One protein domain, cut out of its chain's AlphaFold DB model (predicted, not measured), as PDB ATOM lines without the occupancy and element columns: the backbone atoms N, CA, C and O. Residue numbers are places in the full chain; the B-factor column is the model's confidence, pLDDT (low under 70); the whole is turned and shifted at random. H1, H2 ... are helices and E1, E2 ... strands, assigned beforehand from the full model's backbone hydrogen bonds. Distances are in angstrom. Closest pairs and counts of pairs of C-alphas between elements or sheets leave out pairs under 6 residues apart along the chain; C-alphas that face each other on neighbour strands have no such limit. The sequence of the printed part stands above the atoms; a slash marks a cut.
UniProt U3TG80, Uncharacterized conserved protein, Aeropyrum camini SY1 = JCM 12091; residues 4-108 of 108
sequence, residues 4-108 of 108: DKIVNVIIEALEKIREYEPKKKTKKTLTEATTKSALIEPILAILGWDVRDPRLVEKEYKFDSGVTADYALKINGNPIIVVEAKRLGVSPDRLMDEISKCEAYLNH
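This is residues 4 to 108 of the 108 residues of the protein "Uncharacterized conserved protein" of Aeropyrum camini SY1 = JCM 12091 (UniProt U3TG80). Beside a small, strongly twisted sheet stands a helical hairpin, H1 and H2, and H3 covers part of one sheet face. The printed part has 105 residues, class mixed, with named elements in order H1 H2 E1 E2 E3 H3. The sheet is a meander, each strand the antiparallel neighbour of the one before. It is compact, radius of gyration of the C-alphas 14.8 A, spanning 44 by 36 by 20 A.

Start at H1, residues 4 to 19; it touches H2, residues 32 to 46, closest at C-alphas 13 and 43, 5.5 A. Between E1, residues 57 to 62, and E2, residues 68 to 75, find N 58 and O 72 at 2.9 A; between E2 and E3, residues 78 to 83, N 73 and O 81 at 2.8 A. H3, residues 92 to 106, is on the sheet, height 8.5 A. H1 has every O i to N i+4 pair within hydrogen-bond range, H2 9 of 11, H3 8 of 11.

Find H1 from C-alpha 4 at (195.153, -59.224, 305.697), 22.8 A long; H3 ends at C-alpha 106, (191.175, -53.566, 274.784).

The printed part has no cut; 27 residues are under pLDDT 70.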
ATOM      1  N   ASP A   4     195.115 -57.787 305.397       92.12
ATOM      2  CA  ASP A   4     195.153 -59.224 305.697       92.12
ATOM      3  C   ASP A   4     194.338 -60.052 304.701       92.12
ATOM      4  O   ASP A   4     194.756 -61.127 304.277       92.12
ATOM      5  N   LYS A   5     193.182 -59.533 304.268       86.94
ATOM      6  CA  LYS A   5     192.347 -60.226 303.283       86.94
ATOM      7  C   LYS A   5     193.036 -60.297 301.918       86.94
ATOM      8  O   LYS A   5     192.946 -61.327 301.261       86.94
ATOM      9  N   ILE A   6     193.731 -59.233 301.508       89.56
ATOM     10  CA  ILE A   6     194.494 -59.207 300.247       89.56
ATOM     11  C   ILE A   6     195.642 -60.209 300.310       89.56
ATOM     12  O   ILE A   6     195.824 -60.996 299.385       89.56
ATOM     13  N   VAL A   7     196.395 -60.195 301.412       92.06
ATOM     14  CA  VAL A   7     197.522 -61.109 301.623       92.06
ATOM     15  C   VAL A   7     197.054 -62.562 301.552       92.06
ATOM     16  O   VAL A   7     197.656 -63.349 300.829       92.06
ATOM     17  N   ASN A   8     195.942 -62.899 302.207       92.94
ATOM     18  CA  ASN A   8     195.393 -64.256 302.175       92.94
ATOM     19  C   ASN A   8     194.974 -64.693 300.765       92.94
ATOM     20  O   ASN A   8     195.310 -65.801 300.359       92.94
ATOM     21  N   VAL A   9     194.313 -63.819 299.996       93.00
ATOM     22  CA  VAL A   9     193.931 -64.105 298.598       93.00
ATOM     23  C   VAL A   9     195.163 -64.393 297.735       93.00
ATOM     24  O   VAL A   9     195.171 -65.343 296.954       93.00
ATOM     25  N   ILE A  10     196.228 -63.601 297.889       90.94
ATOM     26  CA  ILE A  10     197.475 -63.809 297.142       90.94
ATOM     27  C   ILE A  10     198.140 -65.129 297.552       90.94
ATOM     28  O   ILE A  10     198.600 -65.868 296.684       90.94
ATOM     29  N   ILE A  11     198.180 -65.444 298.850       94.31
ATOM     30  CA  ILE A  11     198.747 -66.704 299.354       94.31
ATOM     31  C   ILE A  11     197.998 -67.901 298.763       94.31
ATOM     32  O   ILE A  11     198.639 -68.790 298.210       94.31
ATOM     33  N   GLU A  12     196.667 -67.893 298.805       93.50
ATOM     34  CA  GLU A  12     195.839 -68.988 298.290       93.50
ATOM     35  C   GLU A  12     196.055 -69.202 296.780       93.50
ATOM     36  O   GLU A  12     196.241 -70.331 296.317       93.50
ATOM     37  N   ALA A  13     196.133 -68.115 296.005       91.12
ATOM     38  CA  ALA A  13     196.432 -68.192 294.576       91.12
ATOM     39  C   ALA A  13     197.837 -68.768 294.307       91.12
ATOM     40  O   ALA A  13     198.006 -69.606 293.417       91.12
ATOM     41  N   LEU A  14     198.847 -68.358 295.084       90.56
ATOM     42  CA  LEU A  14     200.216 -68.872 294.962       90.56
ATOM     43  C   LEU A  14     200.313 -70.351 295.341       90.56
ATOM     44  O   LEU A  14     200.997 -71.115 294.658       90.56
ATOM     45  N   GLU A  15     199.633 -70.775 296.404       91.56
ATOM     46  CA  GLU A  15     199.550 -72.185 296.785       91.56
ATOM     47  C   GLU A  15     198.934 -73.011 295.660       91.56
ATOM     48  O   GLU A  15     199.497 -74.046 295.287       91.56
ATOM     49  N   LYS A  16     197.866 -72.498 295.032       87.75
ATOM     50  CA  LYS A  16     197.239 -73.177 293.900       87.75
ATOM     51  C   LYS A  16     198.190 -73.336 292.718       87.75
ATOM     52  O   LYS A  16     198.249 -74.414 292.137       87.75
ATOM     53  N   ILE A  17     198.982 -72.316 292.389       86.25
ATOM     54  CA  ILE A  17     199.998 -72.403 291.326       86.25
ATOM     55  C   ILE A  17     201.049 -73.474 291.656       86.25
ATOM     56  O   ILE A  17     201.397 -74.290 290.799       86.25
ATOM     57  N   ARG A  18     201.519 -73.521 292.907       85.38
ATOM     58  CA  ARG A  18     202.565 -74.457 293.357       85.38
ATOM     59  C   ARG A  18     202.137 -75.923 293.309       85.38
ATOM     60  O   ARG A  18     202.990 -76.793 293.137       85.38
ATOM     61  N   GLU A  19     200.845 -76.226 293.422       83.38
ATOM     62  CA  GLU A  19     200.332 -77.593 293.228       83.38
ATOM     63  C   GLU A  19     200.598 -78.128 291.812       83.38
ATOM     64  O   GLU A  19     200.800 -79.333 291.639       83.38
ATOM     65  N   TYR A  20     200.622 -77.234 290.819       77.50
ATOM     66  CA  TYR A  20     200.756 -77.559 289.396       77.50
ATOM     67  C   TYR A  20     202.177 -77.341 288.868       77.50
ATOM     68  O   TYR A  20     202.450 -77.640 287.701       77.50
ATOM     69  N   GLU A  21     203.110 -76.895 289.716       73.69
ATOM     70  CA  GLU A  21     204.528 -76.930 289.382       73.69
ATOM     71  C   GLU A  21     204.962 -78.385 289.141       73.69
ATOM     72  O   GLU A  21     204.656 -79.277 289.944       73.69
ATOM     73  N   PRO A  22     205.698 -78.666 288.053       64.38
ATOM     74  CA  PRO A  22     206.168 -80.009 287.766       64.38
ATOM     75  C   PRO A  22     207.157 -80.451 288.852       64.38
ATOM     76  O   PRO A  22     208.363 -80.210 288.770       64.38
ATOM     77  N   LYS A  23     206.658 -81.150 289.880       61.34
ATOM     78  CA  LYS A  23     207.505 -81.850 290.849       61.34
ATOM     79  C   LYS A  23     208.417 -82.777 290.046       61.34
ATOM     80  O   LYS A  23     207.934 -83.530 289.202       61.34
ATOM     81  N   LYS A  24     209.727 -82.692 290.309       50.66
ATOM     82  CA  LYS A  24     210.894 -83.234 289.571       50.66
ATOM     83  C   LYS A  24     210.834 -84.676 288.999       50.66
ATOM     84  O   LYS A  24     211.850 -85.130 288.484       50.66
ATOM     85  N   LYS A  25     209.729 -85.430 289.063       41.94
ATOM     86  CA  LYS A  25     209.663 -86.841 288.642       41.94
ATOM     87  C   LYS A  25     208.499 -87.262 287.739       41.94
ATOM     88  O   LYS A  25     208.539 -88.387 287.259       41.94
ATOM     89  N   THR A  26     207.524 -86.415 287.410       48.47
ATOM     90  CA  THR A  26     206.474 -86.812 286.449       48.47
ATOM     91  C   THR A  26     206.074 -85.646 285.556       48.47
ATOM     92  O   THR A  26     205.236 -84.831 285.930       48.47
ATOM     93  N   LYS A  27     206.643 -85.580 284.345       52.25
ATOM     94  CA  LYS A  27     206.130 -84.733 283.254       52.25
ATOM     95  C   LYS A  27     204.789 -85.300 282.766       52.25
ATOM     96  O   LYS A  27     204.708 -85.863 281.679       52.25
ATOM     97  N   LYS A  28     203.728 -85.209 283.573       58.06
ATOM     98  CA  LYS A  28     202.374 -85.323 283.028       58.06
ATOM     99  C   LYS A  28     202.097 -84.004 282.324       58.06
ATOM    100  O   LYS A  28     201.835 -82.999 282.974       58.06
ATOM    101  N   THR A  29     202.226 -83.999 281.003       64.44
ATOM    102  CA  THR A  29     201.819 -82.866 280.176       64.44
ATOM    103  C   THR A  29     200.327 -82.645 280.396       64.44
ATOM    104  O   THR A  29     199.517 -83.466 279.964       64.44
ATOM    105  N   LEU A  30     199.961 -81.571 281.096       70.19
ATOM    106  CA  LEU A  30     198.560 -81.188 281.218       70.19
ATOM    107  C   LEU A  30     198.039 -80.812 279.832       70.19
ATOM    108  O   LEU A  30     198.714 -80.129 279.052       70.19
ATOM    109  N   THR A  31     196.849 -81.305 279.506       82.94
ATOM    110  CA  THR A  31     196.112 -80.801 278.351       82.94
ATOM    111  C   THR A  31     195.647 -79.384 278.658       82.94
ATOM    112  O   THR A  31     195.516 -79.002 279.817       82.94
ATOM    113  N   GLU A  32     195.363 -78.611 277.620       82.31
ATOM    114  CA  GLU A  32     194.844 -77.253 277.771       82.31
ATOM    115  C   GLU A  32     193.533 -77.225 278.576       82.31
ATOM    116  O   GLU A  32     193.415 -76.460 279.524       82.31
ATOM    117  N   ALA A  33     192.601 -78.144 278.296       86.62
ATOM    118  CA  ALA A  33     191.349 -78.280 279.045       86.62
ATOM    119  C   ALA A  33     191.570 -78.582 280.542       86.62
ATOM    120  O   ALA A  33     190.857 -78.061 281.403       86.62
ATOM    121  N   THR A  34     192.572 -79.403 280.874       85.00
ATOM    122  CA  THR A  34     192.935 -79.657 282.275       85.00
ATOM    123  C   THR A  34     193.615 -78.440 282.902       85.00
ATOM    124  O   THR A  34     193.314 -78.125 284.046       85.00
ATOM    125  N   THR A  35     194.476 -77.717 282.178       85.88
ATOM    126  CA  THR A  35     195.071 -76.457 282.661       85.88
ATOM    127  C   THR A  35     193.991 -75.412 282.965       85.88
ATOM    128  O   THR A  35     194.017 -74.794 284.026       85.88
ATOM    129  N   LYS A  36     193.004 -75.266 282.076       90.50
ATOM    130  CA  LYS A  36     191.837 -74.390 282.245       90.50
ATOM    131  C   LYS A  36     191.075 -74.711 283.534       90.50
ATOM    132  O   LYS A  36     191.082 -73.923 284.476       90.50
ATOM    133  N   SER A  37     190.495 -75.906 283.606       90.56
ATOM    134  CA  SER A  37     189.599 -76.306 284.703       90.56
ATOM    135  C   SER A  37     190.289 -76.519 286.053       90.56
ATOM    136  O   SER A  37     189.692 -76.263 287.095       90.56
ATOM    137  N   ALA A  38     191.533 -77.005 286.069       87.19
ATOM    138  CA  ALA A  38     192.186 -77.425 287.306       87.19
ATOM    139  C   ALA A  38     193.099 -76.344 287.913       87.19
ATOM    140  O   ALA A  38     193.358 -76.381 289.115       87.19
ATOM    141  N   LEU A  39     193.570 -75.382 287.109       87.81
ATOM    142  CA  LEU A  39     194.491 -74.333 287.551       87.81
ATOM    143  C   LEU A  39     193.910 -72.929 287.357       87.81
ATOM    144  O   LEU A  39     193.798 -72.188 288.330       87.81
ATOM    145  N   ILE A  40     193.521 -72.569 286.131       91.56
ATOM    146  CA  ILE A  40     193.094 -71.196 285.815       91.56
ATOM    147  C   ILE A  40     191.771 -70.856 286.502       91.56
ATOM    148  O   ILE A  40     191.707 -69.869 287.229       91.56
ATOM    149  N   GLU A  41     190.730 -71.674 286.328       94.19
ATOM    150  CA  GLU A  41     189.407 -71.396 286.904       94.19
ATOM    151  C   GLU A  41     189.433 -71.260 288.442       94.19
ATOM    152  O   GLU A  41     188.854 -70.297 288.950       94.19
ATOM    153  N   PRO A  42     190.143 -72.125 289.203       93.62
ATOM    154  CA  PRO A  42     190.317 -71.925 290.641       93.62
ATOM    155  C   PRO A  42     191.024 -70.616 291.008       93.62
ATOM    156  O   PRO A  42     190.583 -69.937 291.929       93.62
ATOM    157  N   ILE A  43     192.088 -70.232 290.291       94.12
ATOM    158  CA  ILE A  43     192.798 -68.967 290.552       94.12
ATOM    159  C   ILE A  43     191.878 -67.772 290.294       94.12
ATOM    160  O   ILE A  43     191.824 -66.858 291.113       94.12
ATOM    161  N   LEU A  44     191.120 -67.788 289.194       95.12
ATOM    162  CA  LEU A  44     190.138 -66.742 288.903       95.12
ATOM    163  C   LEU A  44     189.117 -66.618 290.040       95.12
ATOM    164  O   LEU A  44     188.902 -65.515 290.541       95.12
ATOM    165  N   ALA A  45     188.577 -67.738 290.523       94.19
ATOM    166  CA  ALA A  45     187.635 -67.739 291.638       94.19
ATOM    167  C   ALA A  45     188.240 -67.154 292.931       94.19
ATOM    168  O   ALA A  45     187.590 -66.335 293.581       94.19
ATOM    169  N   ILE A  46     189.489 -67.507 293.271       94.12
ATOM    170  CA  ILE A  46     190.225 -66.958 294.431       94.12
ATOM    171  C   ILE A  46     190.369 -65.434 294.319       94.12
ATOM    172  O   ILE A  46     190.169 -64.706 295.291       94.12
ATOM    173  N   LEU A  47     190.652 -64.933 293.113       93.19
ATOM    174  CA  LEU A  47     190.762 -63.501 292.823       93.19
ATOM    175  C   LEU A  47     189.401 -62.775 292.773       93.19
ATOM    176  O   LEU A  47     189.369 -61.561 292.574       93.19
ATOM    177  N   GLY A  48     188.287 -63.486 292.967       93.25
ATOM    178  CA  GLY A  48     186.929 -62.932 292.945       93.25
ATOM    179  C   GLY A  48     186.256 -62.929 291.570       93.25
ATOM    180  O   GLY A  48     185.169 -62.373 291.426       93.25
ATOM    181  N   TRP A  49     186.868 -63.563 290.571       95.38
ATOM    182  CA  TRP A  49     186.331 -63.748 289.224       95.38
ATOM    183  C   TRP A  49     185.638 -65.111 289.117       95.38
ATOM    184  O   TRP A  49     186.245 -66.111 288.731       95.38
ATOM    185  N   ASP A  50     184.355 -65.169 289.481       94.12
ATOM    186  CA  ASP A  50     183.578 -66.409 289.377       94.12
ATOM    187  C   ASP A  50     183.311 -66.761 287.908       94.12
ATOM    188  O   ASP A  50     182.511 -66.119 287.229       94.12
ATOM    189  N   VAL A  51     183.945 -67.834 287.429       94.06
ATOM    190  CA  VAL A  51     183.831 -68.328 286.046       94.06
ATOM    191  C   VAL A  51     182.432 -68.828 285.669       94.06
ATOM    192  O   VAL A  51     182.191 -69.171 284.510       94.06
ATOM    193  N   ARG A  52     181.522 -68.930 286.643       93.88
ATOM    194  CA  ARG A  52     180.110 -69.290 286.444       93.88
ATOM    195  C   ARG A  52     179.224 -68.064 286.239       93.88
ATOM    196  O   ARG A  52     178.082 -68.225 285.815       93.88
ATOM    197  N   ASP A  53     179.721 -66.866 286.550       95.81
ATOM    198  CA  ASP A  53     179.003 -65.616 286.324       95.81
ATOM    199  C   ASP A  53     179.465 -64.980 285.001       95.81
ATOM    200  O   ASP A  53     180.517 -64.334 284.969       95.81
ATOM    201  N   PRO A  54     178.680 -65.086 283.910       92.94
ATOM    202  CA  PRO A  54     179.052 -64.540 282.607       92.94
ATOM    203  C   PRO A  54     179.149 -63.012 282.591       92.94
ATOM    204  O   PRO A  54     179.628 -62.441 281.614       92.94
ATOM    205  N   ARG A  55     178.693 -62.316 283.642       94.00
ATOM    206  CA  ARG A  55     178.881 -60.864 283.787       94.00
ATOM    207  C   ARG A  55     180.298 -60.522 284.235       94.00
ATOM    208  O   ARG A  55     180.768 -59.438 283.906       94.00
ATOM    209  N   LEU A  56     180.945 -61.433 284.965       95.50
ATOM    210  CA  LEU A  56     182.313 -61.300 285.457       95.50
ATOM    211  C   LEU A  56     183.303 -61.977 284.513       95.50
ATOM    212  O   LEU A  56     184.332 -61.396 284.199       95.50
ATOM    213  N   VAL A  57     183.004 -63.187 284.044       96.81
ATOM    214  CA  VAL A  57     183.924 -63.961 283.208       96.81
ATOM    215  C   VAL A  57     183.182 -64.541 282.020       96.81
ATOM    216  O   VAL A  57     182.276 -65.354 282.176       96.81
ATOM    217  N   GLU A  58     183.605 -64.169 280.822       95.31
ATOM    218  CA  GLU A  58     183.127 -64.782 279.589       95.31
ATOM    219  C   GLU A  58     184.144 -65.803 279.090       95.31
ATOM    220  O   GLU A  58     185.320 -65.478 278.940       95.31
ATOM    221  N   LYS A  59     183.704 -67.045 278.873       94.62
ATOM    222  CA  LYS A  59     184.545 -68.114 278.319       94.62
ATOM    223  C   LYS A  59     184.493 -68.066 276.797       94.62
ATOM    224  O   LYS A  59     183.431 -67.786 276.249       94.62
ATOM    225  N   GLU A  60     185.603 -68.396 276.142       93.00
ATOM    226  CA  GLU A  60     185.723 -68.379 274.675       93.00
ATOM    227  C   GLU A  60     185.265 -67.038 274.075       93.00
ATOM    228  O   GLU A  60     184.476 -66.983 273.128       93.00
ATOM    229  N   TYR A  61     185.743 -65.940 274.665       91.44
ATOM    230  CA  TYR A  61     185.378 -64.589 274.261       91.44
ATOM    231  C   TYR A  61     185.884 -64.304 272.847       91.44
ATOM    232  O   TYR A  61     187.088 -64.357 272.582       91.44
ATOM    233  N   LYS A  62     184.958 -63.984 271.941       89.81
ATOM    234  CA  LYS A  62     185.255 -63.689 270.538       89.81
ATOM    235  C   LYS A  62     185.378 -62.189 270.338       89.81
ATOM    236  O   LYS A  62     184.425 -61.451 270.560       89.81
ATOM    237  N   PHE A  63     186.540 -61.762 269.867       84.12
ATOM    238  CA  PHE A  63     186.758 -60.404 269.394       84.12
ATOM    239  C   PHE A  63     186.189 -60.231 267.986       84.12
ATOM    240  O   PHE A  63     186.151 -61.180 267.198       84.12
ATOM    241  N   ASP A  64     185.856 -58.993 267.625       81.62
ATOM    242  CA  ASP A  64     185.404 -58.647 266.270       81.62
ATOM    243  C   ASP A  64     186.471 -58.927 265.192       81.62
ATOM    244  O   ASP A  64     186.145 -59.096 264.018       81.62
ATOM    245  N   SER A  65     187.749 -59.051 265.578       76.88
ATOM    246  CA  SER A  65     188.834 -59.529 264.702       76.88
ATOM    247  C   SER A  65     188.709 -60.996 264.286       76.88
ATOM    248  O   SER A  65     189.467 -61.451 263.429       76.88
ATOM    249  N   GLY A  66     187.819 -61.764 264.918       80.38
ATOM    250  CA  GLY A  66     187.734 -63.215 264.773       80.38
ATOM    251  C   GLY A  66     188.717 -63.993 265.656       80.38
ATOM    252  O   GLY A  66     188.727 -65.222 265.609       80.38
ATOM    253  N   VAL A  67     189.526 -63.313 266.478       82.56
ATOM    254  CA  VAL A  67     190.354 -63.960 267.509       82.56
ATOM    255  C   VAL A  67     189.474 -64.362 268.692       82.56
ATOM    256  O   VAL A  67     188.539 -63.650 269.050       82.56
ATOM    257  N   THR A  68     189.759 -65.516 269.293       86.69
ATOM    258  CA  THR A  68     189.054 -66.012 270.482       86.69
ATOM    259  C   THR A  68     190.048 -66.145 271.625       86.69
ATOM    260  O   THR A  68     191.088 -66.768 271.431       86.69
ATOM    261  N   ALA A  69     189.732 -65.564 272.781       90.25
ATOM    262  CA  ALA A  69     190.477 -65.770 274.021       90.25
ATOM    263  C   ALA A  69     189.736 -66.761 274.921       90.25
ATOM    264  O   ALA A  69     188.503 -66.784 274.949       90.25
ATOM    265  N   ASP A  70     190.475 -67.541 275.705       92.31
ATOM    266  CA  ASP A  70     189.865 -68.550 276.576       92.31
ATOM    267  C   ASP A  70     188.957 -67.970 277.659       92.31
ATOM    268  O   ASP A  70     187.878 -68.513 277.913       92.31
ATOM    269  N   TYR A  71     189.373 -66.863 278.276       94.50
ATOM    270  CA  TYR A  71     188.557 -66.116 279.227       94.50
ATOM    271  C   TYR A  71     188.729 -64.611 279.035       94.50
ATOM    272  O   TYR A  71     189.849 -64.119 278.886       94.50
ATOM    273  N   ALA A  72     187.631 -63.869 279.135       94.19
ATOM    274  CA  ALA A  72     187.630 -62.421 279.295       94.19
ATOM    275  C   ALA A  72     187.023 -62.050 280.652       94.19
ATOM    276  O   ALA A  72     185.883 -62.404 280.956       94.19
ATOM    277  N   LEU A  73     187.791 -61.338 281.470       95.25
ATOM    278  CA  LEU A  73     187.388 -60.831 282.778       95.25
ATOM    279  C   LEU A  73     186.829 -59.425 282.580       95.25
ATOM    280  O   LEU A  73     187.501 -58.564 282.003       95.25
ATOM    281  N   LYS A  74     185.604 -59.192 283.044       93.75
ATOM    282  CA  LYS A  74     184.809 -58.009 282.712       93.75
ATOM    283  C   LYS A  74     184.490 -57.139 283.922       93.75
ATOM    284  O   LYS A  74     183.938 -57.607 284.912       93.75
ATOM    285  N   ILE A  75     184.731 -55.837 283.816       92.75
ATOM    286  CA  ILE A  75     184.210 -54.849 284.772       92.75
ATOM    287  C   ILE A  75     183.121 -54.045 284.073       92.75
ATOM    288  O   ILE A  75     183.334 -53.510 282.989       92.75
ATOM    289  N   ASN A  76     181.944 -53.956 284.697       91.31
ATOM    290  CA  ASN A  76     180.780 -53.248 284.148       91.31
ATOM    291  C   ASN A  76     180.398 -53.707 282.727       91.31
ATOM    292  O   ASN A  76     179.974 -52.905 281.903       91.31
ATOM    293  N   GLY A  77     180.564 -55.002 282.442       87.88
ATOM    294  CA  GLY A  77     180.263 -55.592 281.135       87.88
ATOM    295  C   GLY A  77     181.370 -55.447 280.089       87.88
ATOM    296  O   GLY A  77     181.285 -56.113 279.063       87.88
ATOM    297  N   ASN A  78     182.424 -54.672 280.359       88.88
ATOM    298  CA  ASN A  78     183.539 -54.485 279.431       88.88
ATOM    299  C   ASN A  78     184.706 -55.411 279.791       88.88
ATOM    300  O   ASN A  78     185.100 -55.428 280.963       88.88
ATOM    301  N   PRO A  79     185.281 -56.157 278.832       90.19
ATOM    302  CA  PRO A  79     186.487 -56.939 279.073       90.19
ATOM    303  C   PRO A  79     187.655 -56.011 279.418       90.19
ATOM    304  O   PRO A  79     187.899 -55.031 278.724       90.19
ATOM    305  N   ILE A  80     188.362 -56.317 280.506       90.94
ATOM    306  CA  ILE A  80     189.536 -55.558 280.971       90.94
ATOM    307  C   ILE A  80     190.815 -56.394 280.977       90.94
ATOM    308  O   ILE A  80     191.911 -55.854 280.886       90.94
ATOM    309  N   ILE A  81     190.681 -57.712 281.121       90.50
ATOM    310  CA  ILE A  81     191.787 -58.665 281.147       90.50
ATOM    311  C   ILE A  81     191.358 -59.865 280.316       90.50
ATOM    312  O   ILE A  81     190.248 -60.375 280.471       90.50
ATOM    313  N   VAL A  82     192.263 -60.333 279.467       90.62
ATOM    314  CA  VAL A  82     192.131 -61.598 278.747       90.62
ATOM    315  C   VAL A  82     193.076 -62.618 279.353       90.62
ATOM    316  O   VAL A  82     194.198 -62.289 279.740       90.62
ATOM    317  N   VAL A  83     192.623 -63.860 279.450       90.44
ATOM    318  CA  VAL A  83     193.437 -64.983 279.911       90.44
ATOM    319  C   VAL A  83     193.425 -66.037 278.825       90.44
ATOM    320  O   VAL A  83     192.360 -66.482 278.411       90.44
ATOM    321  N   GLU A  84     194.619 -66.439 278.402       88.00
ATOM    322  CA  GLU A  84     194.844 -67.488 277.411       88.00
ATOM    323  C   GLU A  84     195.572 -68.659 278.079       88.00
ATOM    324  O   GLU A  84     196.601 -68.483 278.743       88.00
ATOM    325  N   ALA A  85     195.041 -69.867 277.922       83.12
ATOM    326  CA  ALA A  85     195.636 -71.087 278.429       83.12
ATOM    327  C   ALA A  85     196.407 -71.789 277.313       83.12
ATOM    328  O   ALA A  85     195.910 -71.998 276.212       83.12
ATOM    329  N   LYS A  86     197.610 -72.280 277.619       76.56
ATOM    330  CA  LYS A  86     198.318 -73.218 276.738       76.56
ATOM    331  C   LYS A  86     198.716 -74.476 277.487       76.56
ATOM    332  O   LYS A  86     198.770 -74.532 278.719       76.56
ATOM    333  N   ARG A  87     199.021 -75.519 276.713       68.06
ATOM    334  CA  ARG A  87     199.639 -76.741 277.240       68.06
ATOM    335  C   ARG A  87     200.957 -76.377 277.926       68.06
ATOM    336  O   ARG A  87     201.754 -75.615 277.379       68.06
ATOM    337  N   LEU A  88     201.209 -76.968 279.093       63.06
ATOM    338  CA  LEU A  88     202.481 -76.788 279.793       63.06
ATOM    339  C   LEU A  88     203.642 -77.248 278.894       63.06
ATOM    340  O   LEU A  88     203.659 -78.393 278.439       63.06
ATOM    341  N   GLY A  89     204.604 -76.352 278.651       60.38
ATOM    342  CA  GLY A  89     205.783 -76.601 277.811       60.38
ATOM    343  C   GLY A  89     205.721 -76.043 276.382       60.38
ATOM    344  O   GLY A  89     206.666 -76.259 275.629       60.38
ATOM    345  N   VAL A  90     204.652 -75.335 275.998       65.56
ATOM    346  CA  VAL A  90     204.619 -74.524 274.763       65.56
ATOM    347  C   VAL A  90     205.401 -73.222 274.979       65.56
ATOM    348  O   VAL A  90     205.381 -72.674 276.080       65.56
ATOM    349  N   SER A  91     206.116 -72.744 273.950       63.91
ATOM    350  CA  SER A  91     206.919 -71.522 274.061       63.91
ATOM    351  C   SER A  91     206.040 -70.270 274.244       63.91
ATOM    352  O   SER A  91     204.985 -70.173 273.609       63.91
ATOM    353  N   PRO A  92     206.472 -69.296 275.069       63.50
ATOM    354  CA  PRO A  92     205.748 -68.040 275.284       63.50
ATOM    355  C   PRO A  92     205.566 -67.183 274.022       63.50
ATOM    356  O   PRO A  92     204.634 -66.391 273.963       63.50
ATOM    357  N   ASP A  93     206.408 -67.346 272.998       68.44
ATOM    358  CA  ASP A  93     206.381 -66.483 271.806       68.44
ATOM    359  C   ASP A  93     205.055 -66.589 271.037       68.44
ATOM    360  O   ASP A  93     204.497 -65.587 270.605       68.44
ATOM    361  N   ARG A  94     204.483 -67.800 270.938       63.66
ATOM    362  CA  ARG A  94     203.182 -67.988 270.268       63.66
ATOM    363  C   ARG A  94     202.020 -67.380 271.051       63.66
ATOM    364  O   ARG A  94     201.023 -67.005 270.448       63.66
ATOM    365  N   LEU A  95     202.147 -67.303 272.379       66.81
ATOM    366  CA  LEU A  95     201.170 -66.627 273.234       66.81
ATOM    367  C   LEU A  95     201.200 -65.118 272.993       66.81
ATOM    368  O   LEU A  95     200.145 -64.500 272.917       66.81
ATOM    369  N   MET A  96     202.389 -64.529 272.838       67.62
ATOM    370  CA  MET A  96     202.520 -63.088 272.612       67.62
ATOM    371  C   MET A  96     201.862 -62.645 271.300       67.62
ATOM    372  O   MET A  96     201.195 -61.614 271.292       67.62
ATOM    373  N   ASP A  97     201.964 -63.433 270.226       72.25
ATOM    374  CA  ASP A  97     201.322 -63.112 268.941       72.25
ATOM    375  C   ASP A  97     199.785 -63.120 269.015       72.25
ATOM    376  O   ASP A  97     199.117 -62.324 268.352       72.25
ATOM    377  N   GLU A  98     199.206 -64.031 269.797       68.00
ATOM    378  CA  GLU A  98     197.755 -64.119 269.997       68.00
ATOM    379  C   GLU A  98     197.260 -63.019 270.944       68.00
ATOM    380  O   GLU A  98     196.288 -62.334 270.628       68.00
ATOM    381  N   ILE A  99     197.979 -62.775 272.045       70.81
ATOM    382  CA  ILE A  99     197.662 -61.719 273.018       70.81
ATOM    383  C   ILE A  99     197.779 -60.330 272.385       70.81
ATOM    384  O   ILE A  99     196.900 -59.502 272.603       70.81
ATOM    385  N   SER A 100     198.786 -60.085 271.540       72.94
ATOM    386  CA  SER A 100     198.954 -58.795 270.848       72.94
ATOM    387  C   SER A 100     197.742 -58.446 269.980       72.94
ATOM    388  O   SER A 100     197.366 -57.280 269.858       72.94
ATOM    389  N   LYS A 101     197.081 -59.457 269.398       69.38
ATOM    390  CA  LYS A 101     195.848 -59.255 268.621       69.38
ATOM    391  C   LYS A 101     194.655 -58.919 269.514       69.38
ATOM    392  O   LYS A 101     193.775 -58.196 269.061       69.38
ATOM    393  N   CYS A 102     194.625 -59.412 270.751       67.25
ATOM    394  CA  CYS A 102     193.603 -59.072 271.742       67.25
ATOM    395  C   CYS A 102     193.840 -57.679 272.359       67.25
ATOM    396  O   CYS A 102     192.891 -56.917 272.525       67.25
ATOM    397  N   GLU A 103     195.092 -57.309 272.661       64.06
ATOM    398  CA  GLU A 103     195.451 -56.007 273.256       64.06
ATOM    399  C   GLU A 103     195.083 -54.819 272.367       64.06
ATOM    400  O   GLU A 103     194.638 -53.790 272.879       64.06
ATOM    401  N   ALA A 104     195.208 -54.956 271.044       62.94
ATOM    402  CA  ALA A 104     194.767 -53.921 270.111       62.94
ATOM    403  C   ALA A 104     193.281 -53.553 270.302       62.94
ATOM    404  O   ALA A 104     192.910 -52.413 270.061       62.94
ATOM    405  N   TYR A 105     192.445 -54.481 270.783       61.72
ATOM    406  CA  TYR A 105     191.012 -54.261 270.995       61.72
ATOM    407  C   TYR A 105     190.654 -53.747 272.388       61.72
ATOM    408  O   TYR A 105     189.658 -53.047 272.520       61.72
ATOM    409  N   LEU A 106     191.436 -54.065 273.423       63.59
ATOM    410  CA  LEU A 106     191.175 -53.566 274.784       63.59
ATOM    411  C   LEU A 106     191.499 -52.069 274.945       63.59
ATOM    412  O   LEU A 106     191.092 -51.460 275.929       63.59
ATOM    413  N   ASN A 107     192.240 -51.487 273.997       62.84
ATOM    414  CA  ASN A 107     192.678 -50.088 274.014       62.84
ATOM    415  C   ASN A 107     191.831 -49.151 273.122       62.84
ATOM    416  O   ASN A 107     192.227 -48.003 272.904       62.84
ATOM    417  N   HIS A 108     190.697 -49.628 272.600       54.41
ATOM    418  CA  HIS A 108     189.716 -48.851 271.832       54.41
ATOM    419  C   HIS A 108     188.425 -48.660 272.632       54.41
ATOM    420  O   HIS A 108     187.827 -47.569 272.489       54.41
TER     421      HIS A 108